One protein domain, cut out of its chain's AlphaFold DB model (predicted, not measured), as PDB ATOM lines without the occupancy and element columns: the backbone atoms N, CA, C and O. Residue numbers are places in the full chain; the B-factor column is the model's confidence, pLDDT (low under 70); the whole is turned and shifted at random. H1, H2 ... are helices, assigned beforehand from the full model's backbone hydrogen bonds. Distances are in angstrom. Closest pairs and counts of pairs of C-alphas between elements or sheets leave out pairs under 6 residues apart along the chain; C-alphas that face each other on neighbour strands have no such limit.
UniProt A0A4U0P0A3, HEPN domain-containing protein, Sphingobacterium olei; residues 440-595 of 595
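Overview. This is residues 440 to 595 of the 595 residues of the protein "HEPN domain-containing protein" of Sphingobacterium olei (UniProt A0A4U0P0A3). Three long helices, H1, H2 and H7, lie side by side in a bundle, with H1 running one way and H2 and H7 the other. The short helices H3, H5 and H6 pack on H2, H4 packs on H3, and residues 590 to 595 at the far end of H7 stick out. The printed part has 156 residues with seven named helices, H1 to H7 in order along the chain, and no named strand: the class is all helix. It is only just compact, close to loose, with a radius of gyration of the C-alphas of 17.6 A, and its outline is a rod of 65 by 30 by 26 A.

Arrangement. H1, residues 440 to 466, and H2, residues 472 to 495, form a helical hairpin at a shallow tilt of 13 degrees, opposite ways; their closest C-alphas, those of Met 457 and Leu 482, are 5.7 A apart. H2 is the hub, touching five other helices. With residues 484 to 491 alone it touches H3, residues 504 to 513, closest at the C-alphas of Thr 491 and Ser 511, 6.3 A. H3 forms a helical hairpin with H4, residues 517 to 522, at 20 degrees; the C-alphas of Val 508 and Ile 519 are closest, 6.1 A. H5, residues 527 to 537, is about perpendicular to H2 at 79 degrees and touches its residues 476 to 480 alone, closest at the C-alphas of Arg 480 and Ile 536, 5.3 A. H6, residues 539 to 545, touches H5 only at the corner, and touches H2 with the C-alphas of Asp 473 and Val 542 closest, 6.0 A. H7, residues 556 to 594, runs the same way as H2 at 14 degrees, closest at the C-alphas of Gly 486 and Phe 570, 5.4 A. H7 also touches H1, opposite ways at 11 degrees, with the C-alphas of Glu 440 and Ala 585 closest, 5.1 A. H4 and H7 are near each other, while H5 and H7 are apart. Every O i to N i+4 pair is within hydrogen-bond range in H1, H2, H4, H5, H6 and H7; in H3 it is 4 of 6.

Along the chain. H1 begins at C-alpha 440, (-48.726, 29.569, -10.365), and is 38.8 A long. H2 is 33.8 A, H3 15.1 A, H4 8.5 A, H5 15.0 A and H6 10.2 A. H7 is 57.6 A, from C-alpha 556 at (-19.026, 51.690, 11.830) to C-alpha 594 at (-60.398, 17.261, -8.748).

Size, cuts and confidence. The C-alphas farthest apart, those of Gly 550 and Asp 595, are 65.5 A apart. The printed part has no cut and no long link. Mean pLDDT of the printed part is 84.1; 21 residues are under 70, among them 543 to 555.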
ATOM      1  N   GLU A 440     -49.965  30.114  -9.792       93.38
ATOM      2  CA  GLU A 440     -48.726  29.569 -10.365       93.38
ATOM      3  C   GLU A 440     -47.919  30.705 -11.007       93.38
ATOM      4  O   GLU A 440     -46.775  30.946 -10.611       93.38
ATOM      5  N   ALA A 441     -48.553  31.516 -11.862       92.81
ATOM      6  CA  ALA A 441     -47.910  32.686 -12.461       92.81
ATOM      7  C   ALA A 441     -47.477  33.730 -11.416       92.81
ATOM      8  O   ALA A 441     -46.420  34.360 -11.551       92.81
ATOM      9  N   ILE A 442     -48.264  33.925 -10.348       92.44
ATOM     10  CA  ILE A 442     -47.876  34.809  -9.240       92.44
ATOM     11  C   ILE A 442     -46.645  34.271  -8.520       92.44
ATOM     12  O   ILE A 442     -45.712  35.041  -8.291       92.44
ATOM     13  N   TYR A 443     -46.621  32.987  -8.163       94.44
ATOM     14  CA  TYR A 443     -45.472  32.397  -7.483       94.44
ATOM     15  C   TYR A 443     -44.199  32.540  -8.327       94.44
ATOM     16  O   TYR A 443     -43.200  33.055  -7.827       94.44
ATOM     17  N   GLU A 444     -44.241  32.179  -9.611       94.31
ATOM     18  CA  GLU A 444     -43.077  32.281 -10.501       94.31
ATOM     19  C   GLU A 444     -42.553  33.715 -10.628       94.31
ATOM     20  O   GLU A 444     -41.340  33.957 -10.630       94.31
ATOM     21  N   LYS A 445     -43.466  34.686 -10.729       94.19
ATOM     22  CA  LYS A 445     -43.115  36.103 -10.828       94.19
ATOM     23  C   LYS A 445     -42.507  36.630  -9.532       94.19
ATOM     24  O   LYS A 445     -41.471  37.292  -9.573       94.19
ATOM     25  N   GLU A 446     -43.148  36.368  -8.398       93.75
ATOM     26  CA  GLU A 446     -42.696  36.882  -7.106       93.75
ATOM     27  C   GLU A 446     -41.407  36.179  -6.643       93.75
ATOM     28  O   GLU A 446     -40.543  36.843  -6.078       93.75
ATOM     29  N   ALA A 447     -41.189  34.902  -6.982       95.62
ATOM     30  CA  ALA A 447     -39.928  34.197  -6.723       95.62
ATOM     31  C   ALA A 447     -38.723  34.888  -7.386       95.62
ATOM     32  O   ALA A 447     -37.709  35.126  -6.730       95.62
ATOM     33  N   LYS A 448     -38.850  35.295  -8.659       96.19
ATOM     34  CA  LYS A 448     -37.798  36.048  -9.373       96.19
ATOM     35  C   LYS A 448     -37.520  37.407  -8.726       96.19
ATOM     36  O   LYS A 448     -36.370  37.831  -8.641       96.19
ATOM     37  N   ILE A 449     -38.570  38.096  -8.278       94.62
ATOM     38  CA  ILE A 449     -38.452  39.406  -7.621       94.62
ATOM     39  C   ILE A 449     -37.757  39.269  -6.267       94.62
ATOM     40  O   ILE A 449     -36.867  40.063  -5.971       94.62
ATOM     41  N   VAL A 450     -38.140  38.271  -5.468       96.31
ATOM     42  CA  VAL A 450     -37.519  37.999  -4.168       96.31
ATOM     43  C   VAL A 450     -36.045  37.661  -4.336       96.31
ATOM     44  O   VAL A 450     -35.229  38.235  -3.623       96.31
ATOM     45  N   GLU A 451     -35.686  36.812  -5.298       96.81
ATOM     46  CA  GLU A 451     -34.281  36.479  -5.554       96.81
ATOM     47  C   GLU A 451     -33.461  37.731  -5.893       96.81
ATOM     48  O   GLU A 451     -32.437  38.009  -5.268       96.81
ATOM     49  N   ASN A 452     -33.966  38.568  -6.804       96.44
ATOM     50  CA  ASN A 452     -33.314  39.831  -7.134       96.44
ATOM     51  C   ASN A 452     -33.217  40.773  -5.919       96.44
ATOM     52  O   ASN A 452     -32.183  41.404  -5.705       96.44
ATOM     53  N   ALA A 453     -34.267  40.859  -5.098       96.62
ATOM     54  CA  ALA A 453     -34.264  41.673  -3.887       96.62
ATOM     55  C   ALA A 453     -33.188  41.206  -2.894       96.62
ATOM     56  O   ALA A 453     -32.451  42.040  -2.368       96.62
ATOM     57  N   LYS A 454     -33.046  39.891  -2.681       97.19
ATOM     58  CA  LYS A 454     -31.999  39.316  -1.824       97.19
ATOM     59  C   LYS A 454     -30.602  39.638  -2.339       97.19
ATOM     60  O   LYS A 454     -29.768  40.108  -1.567       97.19
ATOM     61  N   VAL A 455     -30.363  39.474  -3.641       97.50
ATOM     62  CA  VAL A 455     -29.081  39.831  -4.270       97.50
ATOM     63  C   VAL A 455     -28.772  41.317  -4.073       97.50
ATOM     64  O   VAL A 455     -27.680  41.663  -3.624       97.50
ATOM     65  N   CYS A 456     -29.734  42.209  -4.335       97.25
ATOM     66  CA  CYS A 456     -29.554  43.646  -4.125       97.25
ATOM     67  C   CYS A 456     -29.260  43.987  -2.657       97.25
ATOM     68  O   CYS A 456     -28.314  44.726  -2.388       97.25
ATOM     69  N   MET A 457     -30.021  43.434  -1.708       97.62
ATOM     70  CA  MET A 457     -29.783  43.654  -0.275       97.62
ATOM     71  C   MET A 457     -28.411  43.128   0.157       97.62
ATOM     72  O   MET A 457     -27.702  43.799   0.907       97.62
ATOM     73  N   ASN A 458     -27.990  41.972  -0.357       97.44
ATOM     74  CA  ASN A 458     -26.664  41.431  -0.094       97.44
ATOM     75  C   ASN A 458     -25.554  42.338  -0.640       97.44
ATOM     76  O   ASN A 458     -24.581  42.591   0.063       97.44
ATOM     77  N   ASN A 459     -25.712  42.879  -1.850       96.00
ATOM     78  CA  ASN A 459     -24.742  43.808  -2.432       96.00
ATOM     79  C   ASN A 459     -24.606  45.086  -1.592       96.00
ATOM     80  O   ASN A 459     -23.486  45.496  -1.291       96.00
ATOM     81  N   LEU A 460     -25.725  45.677  -1.160       95.88
ATOM     82  CA  LEU A 460     -25.725  46.864  -0.296       95.88
ATOM     83  C   LEU A 460     -25.057  46.585   1.058       95.88
ATOM     84  O   LEU A 460     -24.239  47.382   1.518       95.88
ATOM     85  N   TYR A 461     -25.359  45.436   1.669       95.50
ATOM     86  CA  TYR A 461     -24.714  44.998   2.904       95.50
ATOM     87  C   TYR A 461     -23.200  44.807   2.723       95.50
ATOM     88  O   TYR A 461     -22.417  45.334   3.511       95.50
ATOM     89  N   CYS A 462     -22.768  44.113   1.666       93.94
ATOM     90  CA  CYS A 462     -21.352  43.902   1.361       93.94
ATOM     91  C   CYS A 462     -20.610  45.224   1.128       93.94
ATOM     92  O   CYS A 462     -19.495  45.383   1.623       93.94
ATOM     93  N   MET A 463     -21.221  46.181   0.420       91.88
ATOM     94  CA  MET A 463     -20.656  47.523   0.239       91.88
ATOM     95  C   MET A 463     -20.430  48.221   1.582       91.88
ATOM     96  O   MET A 463     -19.367  48.802   1.800       91.88
ATOM     97  N   LEU A 464     -21.403  48.131   2.490       90.62
ATOM     98  CA  LEU A 464     -21.315  48.735   3.815       90.62
ATOM     99  C   LEU A 464     -20.258  48.050   4.699       90.62
ATOM    100  O   LEU A 464     -19.424  48.721   5.309       90.62
ATOM    101  N   ASN A 465     -20.247  46.717   4.719       90.88
ATOM    102  CA  ASN A 465     -19.325  45.919   5.524       90.88
ATOM    103  C   ASN A 465     -17.862  46.100   5.077       90.88
ATOM    104  O   ASN A 465     -16.981  46.398   5.891       90.88
ATOM    105  N   ASN A 466     -17.609  45.984   3.770       89.62
ATOM    106  CA  ASN A 466     -16.256  45.877   3.220       89.62
ATOM    107  C   ASN A 466     -15.583  47.234   2.955       89.62
ATOM    108  O   ASN A 466     -14.368  47.279   2.775       89.62
ATOM    109  N   SER A 467     -16.325  48.344   2.930       84.19
ATOM    110  CA  SER A 467     -15.739  49.661   2.653       84.19
ATOM    111  C   SER A 467     -14.985  50.221   3.857       84.19
ATOM    112  O   SER A 467     -15.546  50.361   4.941       84.19
ATOM    113  N   SER A 468     -13.720  50.599   3.688       73.50
ATOM    114  CA  SER A 468     -12.903  51.195   4.754       73.50
ATOM    115  C   SER A 468     -13.217  52.672   5.038       73.50
ATOM    116  O   SER A 468     -12.824  53.166   6.090       73.50
ATOM    117  N   THR A 469     -13.929  53.371   4.146       72.38
ATOM    118  CA  THR A 469     -14.032  54.847   4.137       72.38
ATOM    119  C   THR A 469     -15.461  55.393   4.025       72.38
ATOM    120  O   THR A 469     -15.653  56.567   3.711       72.38
ATOM    121  N   LEU A 470     -16.491  54.573   4.270       77.75
ATOM    122  CA  LEU A 470     -17.883  55.033   4.207       77.75
ATOM    123  C   LEU A 470     -18.180  56.094   5.273       77.75
ATOM    124  O   LEU A 470     -18.118  55.820   6.472       77.75
ATOM    125  N   MET A 471     -18.564  57.284   4.814       79.56
ATOM    126  CA  MET A 471     -19.122  58.327   5.668       79.56
ATOM    127  C   MET A 471     -20.497  57.906   6.208       79.56
ATOM    128  O   MET A 471     -21.218  57.111   5.595       79.56
ATOM    129  N   LEU A 472     -20.851  58.441   7.379       79.25
ATOM    130  CA  LEU A 472     -22.064  58.077   8.117       79.25
ATOM    131  C   LEU A 472     -23.346  58.294   7.302       79.25
ATOM    132  O   LEU A 472     -24.224  57.436   7.278       79.25
ATOM    133  N   ASP A 473     -23.446  59.422   6.608       78.94
ATOM    134  CA  ASP A 473     -24.568  59.745   5.726       78.94
ATOM    135  C   ASP A 473     -24.803  58.657   4.667       78.94
ATOM    136  O   ASP A 473     -25.921  58.185   4.473       78.94
ATOM    137  N   THR A 474     -23.731  58.186   4.042       85.12
ATOM    138  CA  THR A 474     -23.763  57.166   3.001       85.12
ATOM    139  C   THR A 474     -24.139  55.810   3.592       85.12
ATOM    140  O   THR A 474     -24.961  55.101   3.012       85.12
ATOM    141  N   ALA A 475     -23.624  55.466   4.776       86.31
ATOM    142  CA  ALA A 475     -24.037  54.264   5.500       86.31
ATOM    143  C   ALA A 475     -25.545  54.274   5.822       86.31
ATOM    144  O   ALA A 475     -26.238  53.291   5.560       86.31
ATOM    145  N   LEU A 476     -26.082  55.401   6.301       86.56
ATOM    146  CA  LEU A 476     -27.515  55.561   6.573       86.56
ATOM    147  C   LEU A 476     -28.364  55.470   5.296       86.56
ATOM    148  O   LEU A 476     -29.435  54.864   5.318       86.56
ATOM    149  N   LEU A 477     -27.889  56.013   4.168       88.50
ATOM    150  CA  LEU A 477     -28.561  55.863   2.872       88.50
ATOM    151  C   LEU A 477     -28.590  54.403   2.408       88.50
ATOM    152  O   LEU A 477     -29.614  53.953   1.895       88.50
ATOM    153  N   LEU A 478     -27.505  53.647   2.590       91.88
ATOM    154  CA  LEU A 478     -27.471  52.218   2.256       91.88
ATOM    155  C   LEU A 478     -28.463  51.427   3.122       91.88
ATOM    156  O   LEU A 478     -29.243  50.645   2.586       91.88
ATOM    157  N   ILE A 479     -28.510  51.694   4.432       91.81
ATOM    158  CA  ILE A 479     -29.470  51.061   5.355       91.81
ATOM    159  C   ILE A 479     -30.912  51.428   4.992       91.81
ATOM    160  O   ILE A 479     -31.782  50.559   4.954       91.81
ATOM    161  N   ARG A 480     -31.179  52.691   4.644       92.00
ATOM    162  CA  ARG A 480     -32.493  53.110   4.140       92.00
ATOM    163  C   ARG A 480     -32.905  52.291   2.917       92.00
ATOM    164  O   ARG A 480     -34.049  51.857   2.840       92.00
ATOM    165  N   ASN A 481     -31.994  52.083   1.967       93.75
ATOM    166  CA  ASN A 481     -32.279  51.278   0.779       93.75
ATOM    167  C   ASN A 481     -32.542  49.804   1.130       93.75
ATOM    168  O   ASN A 481     -33.390  49.189   0.489       93.75
ATOM    169  N   LEU A 482     -31.891  49.250   2.161       95.62
ATOM    170  CA  LEU A 482     -32.223  47.912   2.671       95.62
ATOM    171  C   LEU A 482     -33.672  47.847   3.167       95.62
ATOM    172  O   LEU A 482     -34.411  46.961   2.740       95.62
ATOM    173  N   TYR A 483     -34.105  48.807   3.994       93.81
ATOM    174  CA  TYR A 483     -35.508  48.893   4.414       93.81
ATOM    175  C   TYR A 483     -36.448  49.086   3.224       93.81
ATOM    176  O   TYR A 483     -37.471  48.418   3.141       93.81
ATOM    177  N   GLU A 484     -36.112  49.963   2.280       92.75
ATOM    178  CA  GLU A 484     -36.970  50.227   1.127       92.75
ATOM    179  C   GLU A 484     -37.154  48.987   0.251       92.75
ATOM    180  O   GLU A 484     -38.288  48.666  -0.107       92.75
ATOM    181  N   ILE A 485     -36.080  48.252  -0.053       94.94
ATOM    182  CA  ILE A 485     -36.160  46.990  -0.800       94.94
ATOM    183  C   ILE A 485     -36.952  45.955   0.004       94.94
ATOM    184  O   ILE A 485     -37.878  45.347  -0.536       94.94
ATOM    185  N   GLY A 486     -36.626  45.781   1.286       94.56
ATOM    186  CA  GLY A 486     -37.257  44.804   2.163       94.56
ATOM    187  C   GLY A 486     -38.761  45.024   2.322       94.56
ATOM    188  O   GLY A 486     -39.548  44.137   1.990       94.56
ATOM    189  N   VAL A 487     -39.175  46.221   2.754       92.56
ATOM    190  CA  VAL A 487     -40.582  46.585   3.000       92.56
ATOM    191  C   VAL A 487     -41.403  46.481   1.719       92.56
ATOM    192  O   VAL A 487     -42.452  45.832   1.714       92.56
ATOM    193  N   ASN A 488     -40.929  47.060   0.608       91.50
ATOM    194  CA  ASN A 488     -41.659  47.013  -0.661       91.50
ATOM    195  C   ASN A 488     -41.814  45.583  -1.182       91.50
ATOM    196  O   ASN A 488     -42.860  45.237  -1.727       91.50
ATOM    197  N   THR A 489     -40.773  44.757  -1.053       93.75
ATOM    198  CA  THR A 489     -40.816  43.372  -1.536       93.75
ATOM    199  C   THR A 489     -41.723  42.534  -0.644       93.75
ATOM    200  O   THR A 489     -42.599  41.837  -1.145       93.75
ATOM    201  N   TYR A 490     -41.594  42.666   0.676       92.75
ATOM    202  CA  TYR A 490     -42.411  41.935   1.639       92.75
ATOM    203  C   TYR A 490     -43.902  42.268   1.509       92.75
ATOM    204  O   TYR A 490     -44.735  41.366   1.383       92.75
ATOM    205  N   THR A 491     -44.251  43.558   1.465       89.56
ATOM    206  CA  THR A 491     -45.643  44.002   1.293       89.56
ATOM    207  C   THR A 491     -46.210  43.548  -0.048       89.56
ATOM    208  O   THR A 491     -47.325  43.026  -0.096       89.56
ATOM    209  N   ARG A 492     -45.427  43.630  -1.128       90.31
ATOM    210  CA  ARG A 492     -45.814  43.119  -2.446       90.31
ATOM    211  C   ARG A 492     -46.094  41.620  -2.428       90.31
ATOM    212  O   ARG A 492     -47.159  41.210  -2.885       90.31
ATOM    213  N   CYS A 493     -45.176  40.811  -1.906       90.31
ATOM    214  CA  CYS A 493     -45.322  39.358  -1.902       90.31
ATOM    215  C   CYS A 493     -46.448  38.892  -0.968       90.31
ATOM    216  O   CYS A 493     -47.083  37.872  -1.240       90.31
ATOM    217  N   THR A 494     -46.757  39.644   0.090       88.81
ATOM    218  CA  THR A 494     -47.755  39.227   1.086       88.81
ATOM    219  C   THR A 494     -49.155  39.785   0.815       88.81
ATOM    220  O   THR A 494     -50.128  39.034   0.850       88.81
ATOM    221  N   LEU A 495     -49.283  41.066   0.456       86.00
ATOM    222  CA  LEU A 495     -50.574  41.685   0.110       86.00
ATOM    223  C   LEU A 495     -50.944  41.490  -1.364       86.00
ATOM    224  O   LEU A 495     -52.119  41.559  -1.724       86.00
ATOM    225  N   GLY A 496     -49.964  41.254  -2.238       85.94
ATOM    226  CA  GLY A 496     -50.172  41.172  -3.684       85.94
ATOM    227  C   GLY A 496     -50.231  42.534  -4.382       85.94
ATOM    228  O   GLY A 496     -50.811  42.625  -5.464       85.94
ATOM    229  N   SER A 497     -49.697  43.605  -3.780       83.81
ATOM    230  CA  SER A 497     -49.589  44.931  -4.409       83.81
ATOM    231  C   SER A 497     -48.415  45.748  -3.860       83.81
ATOM    232  O   SER A 497     -48.042  45.584  -2.703       83.81
ATOM    233  N   ARG A 498     -47.859  46.644  -4.688       75.38
ATOM    234  CA  ARG A 498     -46.862  47.654  -4.289       75.38
ATOM    235  C   ARG A 498     -47.466  49.045  -4.457       75.38
ATOM    236  O   ARG A 498     -47.838  49.412  -5.572       75.38
ATOM    237  N   PHE A 499     -47.500  49.831  -3.387       76.31
ATOM    238  CA  PHE A 499     -48.036  51.192  -3.407       76.31
ATOM    239  C   PHE A 499     -46.908  52.197  -3.672       76.31
ATOM    240  O   PHE A 499     -46.133  52.534  -2.784       76.31
ATOM    241  N   LEU A 500     -46.783  52.623  -4.933       60.69
ATOM    242  CA  LEU A 500     -45.660  53.430  -5.438       60.69
ATOM    243  C   LEU A 500     -45.615  54.870  -4.920       60.69
ATOM    244  O   LEU A 500     -44.556  55.486  -4.947       60.69
ATOM    245  N   GLU A 501     -46.753  55.414  -4.500       69.62
ATOM    246  CA  GLU A 501     -46.904  56.834  -4.156       69.62
ATOM    247  C   GLU A 501     -46.802  57.101  -2.645       69.62
ATOM    248  O   GLU A 501     -47.136  58.191  -2.186       69.62
ATOM    249  N   CYS A 502     -46.347  56.117  -1.865       75.06
ATOM    250  CA  CYS A 502     -46.276  56.188  -0.405       75.06
ATOM    251  C   CYS A 502     -44.836  56.336   0.075       75.06
ATOM    252  O   CYS A 502     -43.911  55.755  -0.496       75.06
ATOM    253  N   SER A 503     -44.647  57.086   1.157       82.38
ATOM    254  CA  SER A 503     -43.382  57.118   1.882       82.38
ATOM    255  C   SER A 503     -43.071  55.758   2.515       82.38
ATOM    256  O   SER A 503     -43.959  54.938   2.753       82.38
ATOM    257  N   LEU A 504     -41.793  55.524   2.828       85.44
ATOM    258  CA  LEU A 504     -41.359  54.291   3.486       85.44
ATOM    259  C   LEU A 504     -42.057  54.090   4.842       85.44
ATOM    260  O   LEU A 504     -42.446  52.972   5.154       85.44
ATOM    261  N   GLY A 505     -42.276  55.171   5.603       83.38
ATOM    262  CA  GLY A 505     -43.034  55.140   6.862       83.38
ATOM    263  C   GLY A 505     -44.468  54.679   6.664       83.38
ATOM    264  O   GLY A 505     -44.886  53.711   7.281       83.38
ATOM    265  N   GLU A 506     -45.183  55.275   5.710       84.06
ATOM    266  CA  GLU A 506     -46.563  54.875   5.404       84.06
ATOM    267  C   GLU A 506     -46.661  53.412   4.943       84.06
ATOM    268  O   GLU A 506     -47.640  52.736   5.249       84.06
ATOM    269  N   GLN A 507     -45.659  52.897   4.222       86.12
ATOM    270  CA  GLN A 507     -45.631  51.483   3.835       86.12
ATOM    271  C   GLN A 507     -45.360  50.542   5.013       86.12
ATOM    272  O   GLN A 507     -45.962  49.467   5.072       86.12
ATOM    273  N   VAL A 508     -44.468  50.926   5.932       87.31
ATOM    274  CA  VAL A 508     -44.235  50.182   7.178       87.31
ATOM    275  C   VAL A 508     -45.516  50.164   7.996       87.31
ATOM    276  O   VAL A 508     -45.974  49.092   8.376       87.31
ATOM    277  N   ASP A 509     -46.161  51.309   8.178       84.06
ATOM    278  CA  ASP A 509     -47.396  51.391   8.945       84.06
ATOM    279  C   ASP A 509     -48.516  50.564   8.298       84.06
ATOM    280  O   ASP A 509     -49.224  49.822   8.978       84.06
ATOM    281  N   TRP A 510     -48.644  50.616   6.965       87.44
ATOM    282  CA  TRP A 510     -49.616  49.811   6.218       87.44
ATOM    283  C   TRP A 510     -49.344  48.307   6.278       87.44
ATOM    284  O   TRP A 510     -50.269  47.513   6.094       87.44
ATOM    285  N   SER A 511     -48.110  47.885   6.559       87.69
ATOM    286  CA  SER A 511     -47.791  46.462   6.702       87.69
ATOM    287  C   SER A 511     -48.582  45.784   7.823       87.69
ATOM    288  O   SER A 511     -48.819  44.583   7.736       87.69
ATOM    289  N   GLY A 512     -49.119  46.547   8.781       85.25
ATOM    290  CA  GLY A 512     -50.049  46.037   9.789       85.25
ATOM    291  C   GLY A 512     -51.358  45.469   9.227       85.25
ATOM    292  O   GLY A 512     -52.008  44.663   9.894       85.25
ATOM    293  N   ALA A 513     -51.707  45.774   7.970       86.69
ATOM    294  CA  ALA A 513     -52.770  45.074   7.247       86.69
ATOM    295  C   ALA A 513     -52.463  43.572   7.064       86.69
ATOM    296  O   ALA A 513     -53.386  42.780   6.894       86.69
ATOM    297  N   ILE A 514     -51.181  43.191   7.111       86.50
ATOM    298  CA  ILE A 514     -50.691  41.811   7.177       86.50
ATOM    299  C   ILE A 514     -50.583  41.394   8.643       86.50
ATOM    300  O   ILE A 514     -51.313  40.513   9.077       86.50
ATOM    301  N   ASP A 515     -49.660  41.995   9.395       81.81
ATOM    302  CA  ASP A 515     -49.405  41.734  10.809       81.81
ATOM    303  C   ASP A 515     -48.481  42.802  11.411       81.81
ATOM    304  O   ASP A 515     -47.934  43.637  10.695       81.81
ATOM    305  N   ARG A 516     -48.307  42.785  12.737       81.94
ATOM    306  CA  ARG A 516     -47.450  43.757  13.428       81.94
ATOM    307  C   ARG A 516     -45.957  43.429  13.385       81.94
ATOM    308  O   ARG A 516     -45.162  44.285  13.737       81.94
ATOM    309  N   LYS A 517     -45.530  42.266  12.878       85.38
ATOM    310  CA  LYS A 517     -44.124  41.824  12.991       85.38
ATOM    311  C   LYS A 517     -43.153  42.783  12.324       85.38
ATOM    312  O   LYS A 517     -42.047  42.966  12.817       85.38
ATOM    313  N   LEU A 518     -43.545  43.363  11.188       87.44
ATOM    314  CA  LEU A 518     -42.721  44.362  10.517       87.44
ATOM    315  C   LEU A 518     -42.715  45.694  11.276       87.44
ATOM    316  O   LEU A 518     -41.659  46.298  11.398       87.44
ATOM    317  N   ILE A 519     -43.866  46.133  11.788       85.44
ATOM    318  CA  ILE A 519     -43.992  47.366  12.578       85.44
ATOM    319  C   ILE A 519     -43.125  47.262  13.835       85.44
ATOM    320  O   ILE A 519     -42.280  48.124  14.050       85.44
ATOM    321  N   ASP A 520     -43.268  46.175  14.592       83.69
ATOM    322  CA  ASP A 520     -42.546  45.938  15.844       83.69
ATOM    323  C   ASP A 520     -41.034  45.723  15.603       83.69
ATOM    324  O   ASP A 520     -40.210  46.069  16.442       83.69
ATOM    325  N   PHE A 521     -40.636  45.189  14.440       86.88
ATOM    326  CA  PHE A 521     -39.220  45.108  14.053       86.88
ATOM    327  C   PHE A 521     -38.635  46.474  13.672       86.88
ATOM    328  O   PHE A 521     -37.478  46.766  13.968       86.88
ATOM    329  N   VAL A 522     -39.403  47.287  12.943       84.44
ATOM    330  CA  VAL A 522     -38.920  48.562  12.405       84.44
ATOM    331  C   VAL A 522     -38.910  49.644  13.476       84.44
ATOM    332  O   VAL A 522     -37.956  50.415  13.499       84.44
ATOM    333  N   TYR A 523     -39.936  49.723  14.329       81.62
ATOM    334  CA  TYR A 523     -40.071  50.744  15.368       81.62
ATOM    335  C   TYR A 523     -39.572  50.221  16.721       81.62
ATOM    336  O   TYR A 523     -40.278  49.462  17.376       81.62
ATOM    337  N   PRO A 524     -38.370  50.632  17.160       73.44
ATOM    338  CA  PRO A 524     -37.793  50.178  18.415       73.44
ATOM    339  C   PRO A 524     -38.397  50.913  19.617       73.44
ATOM    340  O   PRO A 524     -38.739  52.093  19.522       73.44
ATOM    341  N   ASP A 525     -38.392  50.256  20.777       67.88
ATOM    342  CA  ASP A 525     -38.851  50.840  22.049       67.88
ATOM    343  C   ASP A 525     -37.913  51.943  22.581       67.88
ATOM    344  O   ASP A 525     -38.294  52.780  23.397       67.88
ATOM    345  N   SER A 526     -36.653  51.960  22.130       75.19
ATOM    346  CA  SER A 526     -35.651  52.938  22.561       75.19
ATOM    347  C   SER A 526     -35.787  54.264  21.806       75.19
ATOM    348  O   SER A 526     -35.611  54.305  20.588       75.19
ATOM    349  N   GLU A 527     -35.962  55.377  22.529       68.19
ATOM    350  CA  GLU A 527     -36.033  56.729  21.941       68.19
ATOM    351  C   GLU A 527     -34.824  57.078  21.056       68.19
ATOM    352  O   GLU A 527     -34.975  57.706  20.006       68.19
ATOM    353  N   VAL A 528     -33.621  56.635  21.436       66.06
ATOM    354  CA  VAL A 528     -32.387  56.880  20.669       66.06
ATOM    355  C   VAL A 528     -32.415  56.133  19.335       66.06
ATOM    356  O   VAL A 528     -32.051  56.685  18.292       66.06
ATOM    357  N   GLN A 529     -32.879  54.882  19.341       70.75
ATOM    358  CA  GLN A 529     -33.023  54.101  18.115       70.75
ATOM    359  C   GLN A 529     -34.177  54.629  17.252       70.75
ATOM    360  O   GLN A 529     -34.066  54.654  16.028       70.75
ATOM    361  N   LEU A 530     -35.240  55.143  17.871       72.12
ATOM    362  CA  LEU A 530     -36.368  55.757  17.182       72.12
ATOM    363  C   LEU A 530     -35.969  57.078  16.501       72.12
ATOM    364  O   LEU A 530     -36.363  57.338  15.364       72.12
ATOM    365  N   ALA A 531     -35.122  57.892  17.139       68.75
ATOM    366  CA  ALA A 531     -34.522  59.073  16.520       68.75
ATOM    367  C   ALA A 531     -33.627  58.700  15.321       68.75
ATOM    368  O   ALA A 531     -33.732  59.315  14.255       68.75
ATOM    369  N   ARG A 532     -32.806  57.648  15.457       74.06
ATOM    370  CA  ARG A 532     -31.981  57.094  14.365       74.06
ATOM    371  C   ARG A 532     -32.846  56.596  13.203       74.06
ATOM    372  O   ARG A 532     -32.567  56.910  12.048       74.06
ATOM    373  N   LEU A 533     -33.928  55.879  13.490       78.62
ATOM    374  CA  LEU A 533     -34.878  55.405  12.488       78.62
ATOM    375  C   LEU A 533     -35.562  56.571  11.765       78.62
ATOM    376  O   LEU A 533     -35.621  56.575  10.539       78.62
ATOM    377  N   ARG A 534     -36.023  57.602  12.488       76.38
ATOM    378  CA  ARG A 534     -36.637  58.802  11.886       76.38
ATOM    379  C   ARG A 534     -35.718  59.468  10.859       76.38
ATOM    380  O   ARG A 534     -36.209  59.953   9.842       76.38
ATOM    381  N   LEU A 535     -34.400  59.452  11.085       75.62
ATOM    382  CA  LEU A 535     -33.430  59.898  10.084       75.62
ATOM    383  C   LEU A 535     -33.411  58.990   8.857       75.62
ATOM    384  O   LEU A 535     -33.539  59.500   7.746       75.62
ATOM    385  N   ILE A 536     -33.268  57.676   9.059       81.62
ATOM    386  CA  ILE A 536     -33.181  56.667   7.993       81.62
ATOM    387  C   ILE A 536     -34.431  56.699   7.106       81.62
ATOM    388  O   ILE A 536     -34.328  56.602   5.886       81.62
ATOM    389  N   MET A 537     -35.614  56.895   7.685       80.88
ATOM    390  CA  MET A 537     -36.885  56.857   6.956       80.88
ATOM    391  C   MET A 537     -37.057  58.029   5.968       80.88
ATOM    392  O   MET A 537     -37.808  57.909   4.995       80.88
ATOM    393  N   GLY A 538     -36.324  59.137   6.141       76.69
ATOM    394  CA  GLY A 538     -36.354  60.298   5.247       76.69
ATOM    395  C   GLY A 538     -35.029  60.543   4.516       76.69
ATOM    396  O   GLY A 538     -34.017  60.891   5.110       76.69
ATOM    397  N   ILE A 539     -35.024  60.498   3.179       72.31
ATOM    398  CA  ILE A 539     -33.785  60.754   2.415       72.31
ATOM    399  C   ILE A 539     -33.213  62.161   2.673       72.31
ATOM    400  O   ILE A 539     -32.009  62.351   2.807       72.31
ATOM    401  N   ARG A 540     -34.100  63.152   2.823       74.38
ATOM    402  CA  ARG A 540     -33.723  64.538   3.120       74.38
ATOM    403  C   ARG A 540     -33.245  64.699   4.560       74.38
ATOM    404  O   ARG A 540     -32.382  65.525   4.812       74.38
ATOM    405  N   THR A 541     -33.782  63.929   5.503       71.00
ATOM    406  CA  THR A 541     -33.329  64.002   6.895       71.00
ATOM    407  C   THR A 541     -31.914  63.464   7.043       71.00
ATOM    408  O   THR A 541     -31.138  64.062   7.779       71.00
ATOM    409  N   VAL A 542     -31.534  62.435   6.275       71.81
ATOM    410  CA  VAL A 542     -30.139  61.967   6.232       71.81
ATOM    411  C   VAL A 542     -29.193  63.063   5.730       71.81
ATOM    412  O   VAL A 542     -28.177  63.318   6.362       71.81
ATOM    413  N   TRP A 543     -29.525  63.758   4.639       67.00
ATOM    414  CA  TRP A 543     -28.626  64.776   4.071       67.00
ATOM    415  C   TRP A 543     -28.495  66.043   4.917       67.00
ATOM    416  O   TRP A 543     -27.421  66.632   4.956       67.00
ATOM    417  N   TRP A 544     -29.572  66.471   5.582       68.44
ATOM    418  CA  TRP A 544     -29.617  67.790   6.223       68.44
ATOM    419  C   TRP A 544     -29.541  67.764   7.750       68.44
ATOM    420  O   TRP A 544     -29.282  68.809   8.325       68.44
ATOM    421  N   LYS A 545     -29.789  66.622   8.410       66.12
ATOM    422  CA  LYS A 545     -29.885  66.534   9.884       66.12
ATOM    423  C   LYS A 545     -28.937  65.515  10.528       66.12
ATOM    424  O   LYS A 545     -28.961  65.340  11.743       66.12
ATOM    425  N   CYS A 546     -28.117  64.816   9.740       59.75
ATOM    426  CA  CYS A 546     -27.196  63.794  10.254       59.75
ATOM    427  C   CYS A 546     -26.099  64.386  11.164       59.75
ATOM    428  O   CYS A 546     -25.708  63.758  12.146       59.75
ATOM    429  N   VAL A 547     -25.648  65.615  10.878       58.50
ATOM    430  CA  VAL A 547     -24.596  66.313  11.643       58.50
ATOM    431  C   VAL A 547     -25.120  66.849  12.985       58.50
ATOM    432  O   VAL A 547     -24.417  66.771  13.992       58.50
ATOM    433  N   ASP A 548     -26.373  67.304  13.025       53.12
ATOM    434  CA  ASP A 548     -26.962  68.010  14.174       53.12
ATOM    435  C   ASP A 548     -27.301  67.099  15.366       53.12
ATOM    436  O   ASP A 548     -27.448  67.567  16.491       53.12
ATOM    437  N   LEU A 549     -27.414  65.785  15.146       55.09
ATOM    438  CA  LEU A 549     -27.873  64.826  16.163       55.09
ATOM    439  C   LEU A 549     -26.743  64.143  16.946       55.09
ATOM    440  O   LEU A 549     -26.994  63.195  17.686       55.09
ATOM    441  N   GLY A 550     -25.489  64.582  16.789       53.03
ATOM    442  CA  GLY A 550     -24.364  64.056  17.577       53.03
ATOM    443  C   GLY A 550     -24.034  62.577  17.320       53.03
ATOM    444  O   GLY A 550     -23.270  61.973  18.074       53.03
ATOM    445  N   LEU A 551     -24.560  61.988  16.237       57.06
ATOM    446  CA  LEU A 551     -24.294  60.601  15.828       57.06
ATOM    447  C   LEU A 551     -22.858  60.392  15.311       57.06
ATOM    448  O   LEU A 551     -22.457  59.258  15.059       57.06
ATOM    449  N   SER A 552     -22.041  61.446  15.229       51.97
ATOM    450  CA  SER A 552     -20.623  61.400  14.839       51.97
ATOM    451  C   SER A 552     -19.739  60.507  15.725       51.97
ATOM    452  O   SER A 552     -18.609  60.211  15.343       51.97
ATOM    453  N   LYS A 553     -20.240  60.050  16.884       52.59
ATOM    454  CA  LYS A 553     -19.550  59.111  17.788       52.59
ATOM    455  C   LYS A 553     -19.933  57.637  17.597       52.59
ATOM    456  O   LYS A 553     -19.305  56.779  18.211       52.59
ATOM    457  N   THR A 554     -20.955  57.329  16.795       59.94
ATOM    458  CA  THR A 554     -21.386  55.936  16.571       59.94
ATOM    459  C   THR A 554     -20.431  55.210  15.635       59.94
ATOM    460  O   THR A 554     -20.032  55.726  14.590       59.94
ATOM    461  N   SER A 555     -20.022  54.014  16.045       64.25
ATOM    462  CA  SER A 555     -18.958  53.275  15.373       64.25
ATOM    463  C   SER A 555     -19.494  52.552  14.126       64.25
ATOM    464  O   SER A 555     -20.607  52.032  14.132       64.25
ATOM    465  N   LYS A 556     -18.700  52.475  13.043       74.50
ATOM    466  CA  LYS A 556     -19.026  51.690  11.830       74.50
ATOM    467  C   LYS A 556     -19.583  50.277  12.141       74.50
ATOM    468  O   LYS A 556     -20.547  49.894  11.478       74.50
ATOM    469  N   PRO A 557     -19.052  49.519  13.128       81.75
ATOM    470  CA  PRO A 557     -19.609  48.229  13.535       81.75
ATOM    471  C   PRO A 557     -21.112  48.237  13.839       81.75
ATOM    472  O   PRO A 557     -21.801  47.317  13.416       81.75
ATOM    473  N   GLU A 558     -21.643  49.274  14.492       81.44
ATOM    474  CA  GLU A 558     -23.075  49.347  14.826       81.44
ATOM    475  C   GLU A 558     -23.965  49.438  13.582       81.44
ATOM    476  O   GLU A 558     -25.034  48.836  13.526       81.44
ATOM    477  N   TYR A 559     -23.536  50.186  12.563       83.50
ATOM    478  CA  TYR A 559     -24.290  50.324  11.315       83.50
ATOM    479  C   TYR A 559     -24.192  49.079  10.446       83.50
ATOM    480  O   TYR A 559     -25.167  48.706   9.792       83.50
ATOM    481  N   THR A 560     -23.035  48.420  10.458       88.44
ATOM    482  CA  THR A 560     -22.872  47.105   9.836       88.44
ATOM    483  C   THR A 560     -23.791  46.083  10.476       88.44
ATOM    484  O   THR A 560     -24.452  45.331   9.763       88.44
ATOM    485  N   GLU A 561     -23.883  46.098  11.802       90.25
ATOM    486  CA  GLU A 561     -24.751  45.194  12.538       90.25
ATOM    487  C   GLU A 561     -26.228  45.448  12.232       90.25
ATOM    488  O   GLU A 561     -26.939  44.525  11.841       90.25
ATOM    489  N   LEU A 562     -26.666  46.710  12.258       89.38
ATOM    490  CA  LEU A 562     -28.027  47.076  11.868       89.38
ATOM    491  C   LEU A 562     -28.338  46.654  10.421       89.38
ATOM    492  O   LEU A 562     -29.389  46.081  10.146       89.38
ATOM    493  N   ALA A 563     -27.419  46.889   9.480       93.19
ATOM    494  CA  ALA A 563     -27.587  46.455   8.094       93.19
ATOM    495  C   ALA A 563     -27.724  44.925   7.983       93.19
ATOM    496  O   ALA A 563     -28.543  44.431   7.201       93.19
ATOM    497  N   ARG A 564     -26.946  44.175   8.776       95.62
ATOM    498  CA  ARG A 564     -27.008  42.710   8.859       95.62
ATOM    499  C   ARG A 564     -28.363  42.245   9.387       95.62
ATOM    500  O   ARG A 564     -28.955  41.343   8.801       95.62
ATOM    501  N   GLU A 565     -28.853  42.863  10.458       94.38
ATOM    502  CA  GLU A 565     -30.144  42.553  11.080       94.38
ATOM    503  C   GLU A 565     -31.315  42.827  10.134       94.38
ATOM    504  O   GLU A 565     -32.144  41.944   9.919       94.38
ATOM    505  N   VAL A 566     -31.339  44.004   9.500       94.44
ATOM    506  CA  VAL A 566     -32.368  44.388   8.519       94.44
ATOM    507  C   VAL A 566     -32.397  43.409   7.352       94.44
ATOM    508  O   VAL A 566     -33.456  42.875   7.017       94.44
ATOM    509  N   LYS A 567     -31.232  43.120   6.760       96.44
ATOM    510  CA  LYS A 567     -31.114  42.138   5.679       96.44
ATOM    511  C   LYS A 567     -31.640  40.770   6.128       96.44
ATOM    512  O   LYS A 567     -32.494  40.197   5.454       96.44
ATOM    513  N   HIS A 568     -31.157  40.263   7.262       96.62
ATOM    514  CA  HIS A 568     -31.517  38.937   7.761       96.62
ATOM    515  C   HIS A 568     -33.017  38.812   8.056       96.62
ATOM    516  O   HIS A 568     -33.638  37.807   7.703       96.62
ATOM    517  N   PHE A 569     -33.614  39.842   8.664       95.62
ATOM    518  CA  PHE A 569     -35.046  39.890   8.927       95.62
ATOM    519  C   PHE A 569     -35.847  39.745   7.630       95.62
ATOM    520  O   PHE A 569     -36.691  38.851   7.527       95.62
ATOM    521  N   PHE A 570     -35.564  40.573   6.619       96.44
ATOM    522  CA  PHE A 570     -36.313  40.529   5.366       96.44
ATOM    523  C   PHE A 570     -36.071  39.243   4.580       96.44
ATOM    524  O   PHE A 570     -37.037  38.680   4.076       96.44
ATOM    525  N   GLU A 571     -34.845  38.721   4.521       95.81
ATOM    526  CA  GLU A 571     -34.571  37.424   3.884       95.81
ATOM    527  C   GLU A 571     -35.443  36.315   4.481       95.81
ATOM    528  O   GLU A 571     -36.154  35.624   3.748       95.81
ATOM    529  N   LYS A 572     -35.485  36.228   5.815       95.81
ATOM    530  CA  LYS A 572     -36.300  35.246   6.538       95.81
ATOM    531  C   LYS A 572     -37.797  35.405   6.258       95.81
ATOM    532  O   LYS A 572     -38.487  34.408   6.031       95.81
ATOM    533  N   GLN A 573     -38.322  36.635   6.279       93.69
ATOM    534  CA  GLN A 573     -39.749  36.871   6.015       93.69
ATOM    535  C   GLN A 573     -40.124  36.591   4.556       93.69
ATOM    536  O   GLN A 573     -41.191  36.031   4.287       93.69
ATOM    537  N   LEU A 574     -39.254  36.944   3.608       95.06
ATOM    538  CA  LEU A 574     -39.474  36.689   2.187       95.06
ATOM    539  C   LEU A 574     -39.450  35.190   1.877       95.06
ATOM    540  O   LEU A 574     -40.329  34.720   1.160       95.06
ATOM    541  N   ASP A 575     -38.530  34.428   2.474       94.56
ATOM    542  CA  ASP A 575     -38.498  32.967   2.334       94.56
ATOM    543  C   ASP A 575     -39.777  32.312   2.839       94.56
ATOM    544  O   ASP A 575     -40.400  31.513   2.137       94.56
ATOM    545  N   LYS A 576     -40.230  32.714   4.029       93.50
ATOM    546  CA  LYS A 576     -41.498  32.232   4.577       93.50
ATOM    547  C   LYS A 576     -42.674  32.550   3.649       93.50
ATOM    548  O   LYS A 576     -43.524  31.692   3.415       93.50
ATOM    549  N   THR A 577     -42.712  33.764   3.103       91.31
ATOM    550  CA  THR A 577     -43.779  34.211   2.197       91.31
ATOM    551  C   THR A 577     -43.771  33.420   0.887       91.31
ATOM    552  O   THR A 577     -44.827  33.013   0.408       91.31
ATOM    553  N   LEU A 578     -42.593  33.138   0.319       93.81
ATOM    554  CA  LEU A 578     -42.475  32.320  -0.891       93.81
ATOM    555  C   LEU A 578     -42.959  30.887  -0.676       93.81
ATOM    556  O   LEU A 578     -43.668  30.359  -1.532       93.81
ATOM    557  N   VAL A 579     -42.633  30.274   0.466       94.69
ATOM    558  CA  VAL A 579     -43.135  28.935   0.814       94.69
ATOM    559  C   VAL A 579     -44.664  28.928   0.857       94.69
ATOM    560  O   VAL A 579     -45.286  28.048   0.267       94.69
ATOM    561  N   GLN A 580     -45.278  29.938   1.480       91.88
ATOM    562  CA  GLN A 580     -46.738  30.066   1.536       91.88
ATOM    563  C   GLN A 580     -47.365  30.246   0.145       91.88
ATOM    564  O   GLN A 580     -48.398  29.644  -0.149       91.88
ATOM    565  N   LEU A 581     -46.741  31.042  -0.732       92.25
ATOM    566  CA  LEU A 581     -47.216  31.222  -2.107       92.25
ATOM    567  C   LEU A 581     -47.132  29.933  -2.916       92.25
ATOM    568  O   LEU A 581     -48.083  29.596  -3.617       92.25
ATOM    569  N   LYS A 582     -46.031  29.191  -2.770       93.88
ATOM    570  CA  LYS A 582     -45.841  27.900  -3.427       93.88
ATOM    571  C   LYS A 582     -46.894  26.886  -2.988       93.88
ATOM    572  O   LYS A 582     -47.560  26.296  -3.831       93.88
ATOM    573  N   GLN A 583     -47.097  26.743  -1.678       92.81
ATOM    574  CA  GLN A 583     -48.117  25.851  -1.118       92.81
ATOM    575  C   GLN A 583     -49.515  26.194  -1.638       92.81
ATOM    576  O   GLN A 583     -50.295  25.303  -1.965       92.81
ATOM    577  N   ARG A 584     -49.829  27.489  -1.760       89.62
ATOM    578  CA  ARG A 584     -51.119  27.942  -2.283       89.62
ATOM    579  C   ARG A 584     -51.292  27.646  -3.773       89.62
ATOM    580  O   ARG A 584     -52.378  27.232  -4.169       89.62
ATOM    581  N   ALA A 585     -50.242  27.819  -4.574       91.38
ATOM    582  CA  ALA A 585     -50.245  27.447  -5.987       91.38
ATOM    583  C   ALA A 585     -50.441  25.932  -6.170       91.38
ATOM    584  O   ALA A 585     -51.289  25.505  -6.947       91.38
ATOM    585  N   GLU A 586     -49.729  25.115  -5.388       92.06
ATOM    586  CA  GLU A 586     -49.865  23.653  -5.404       92.06
ATOM    587  C   GLU A 586     -51.257  23.189  -4.957       92.06
ATOM    588  O   GLU A 586     -51.822  22.275  -5.555       92.06
ATOM    589  N   GLN A 587     -51.831  23.821  -3.928       91.31
ATOM    590  CA  GLN A 587     -53.194  23.535  -3.477       91.31
ATOM    591  C   GLN A 587     -54.211  23.824  -4.586       91.31
ATOM    592  O   GLN A 587     -55.031  22.968  -4.903       91.31
ATOM    593  N   LYS A 588     -54.123  24.999  -5.213       87.69
ATOM    594  CA  LYS A 588     -55.036  25.411  -6.284       87.69
ATOM    595  C   LYS A 588     -54.936  24.525  -7.523       87.69
ATOM    596  O   LYS A 588     -55.950  24.194  -8.124       87.69
ATOM    597  N   LYS A 589     -53.729  24.056  -7.840       86.06
ATOM    598  CA  LYS A 589     -53.493  23.075  -8.903       86.06
ATOM    599  C   LYS A 589     -54.154  21.726  -8.612       86.06
ATOM    600  O   LYS A 589     -54.668  21.104  -9.528       86.06
ATOM    601  N   LYS A 590     -54.159  21.275  -7.351       85.81
ATOM    602  CA  LYS A 590     -54.852  20.040  -6.942       85.81
ATOM    603  C   LYS A 590     -56.373  20.189  -6.987       85.81
ATOM    604  O   LYS A 590     -57.034  19.261  -7.434       85.81
ATOM    605  N   GLU A 591     -56.901  21.334  -6.553       85.44
ATOM    606  CA  GLU A 591     -58.336  21.656  -6.639       85.44
ATOM    607  C   GLU A 591     -58.816  21.594  -8.101       85.44
ATOM    608  O   GLU A 591     -59.767  20.884  -8.392       85.44
ATOM    609  N   ALA A 592     -58.071  22.194  -9.036       76.44
ATOM    610  CA  ALA A 592     -58.405  22.193 -10.466       76.44
ATOM    611  C   ALA A 592     -58.286  20.827 -11.181       76.44
ATOM    612  O   ALA A 592     -58.717  20.703 -12.320       76.44
ATOM    613  N   ILE A 593     -57.651  19.825 -10.561       74.44
ATOM    614  CA  ILE A 593     -57.559  18.449 -11.091       74.44
ATOM    615  C   ILE A 593     -58.689  17.565 -10.524       74.44
ATOM    616  O   ILE A 593     -58.946  16.482 -11.046       74.44
ATOM    617  N   SER A 594     -59.330  17.999  -9.433       62.69
ATOM    618  CA  SER A 594     -60.398  17.261  -8.748       62.69
ATOM    619  C   SER A 594     -61.814  17.692  -9.153       62.69
ATOM    620  O   SER A 594     -62.747  16.953  -8.832       62.69
ATOM    621  N   ASP A 595     -61.956  18.849  -9.804       47.62
ATOM    622  CA  ASP A 595     -63.169  19.325 -10.491       47.62
ATOM    623  C   ASP A 595     -63.148  18.894 -11.967       47.62
ATOM    624  O   ASP A 595     -64.236  18.572 -12.506       47.62
TER     625      ASP A 595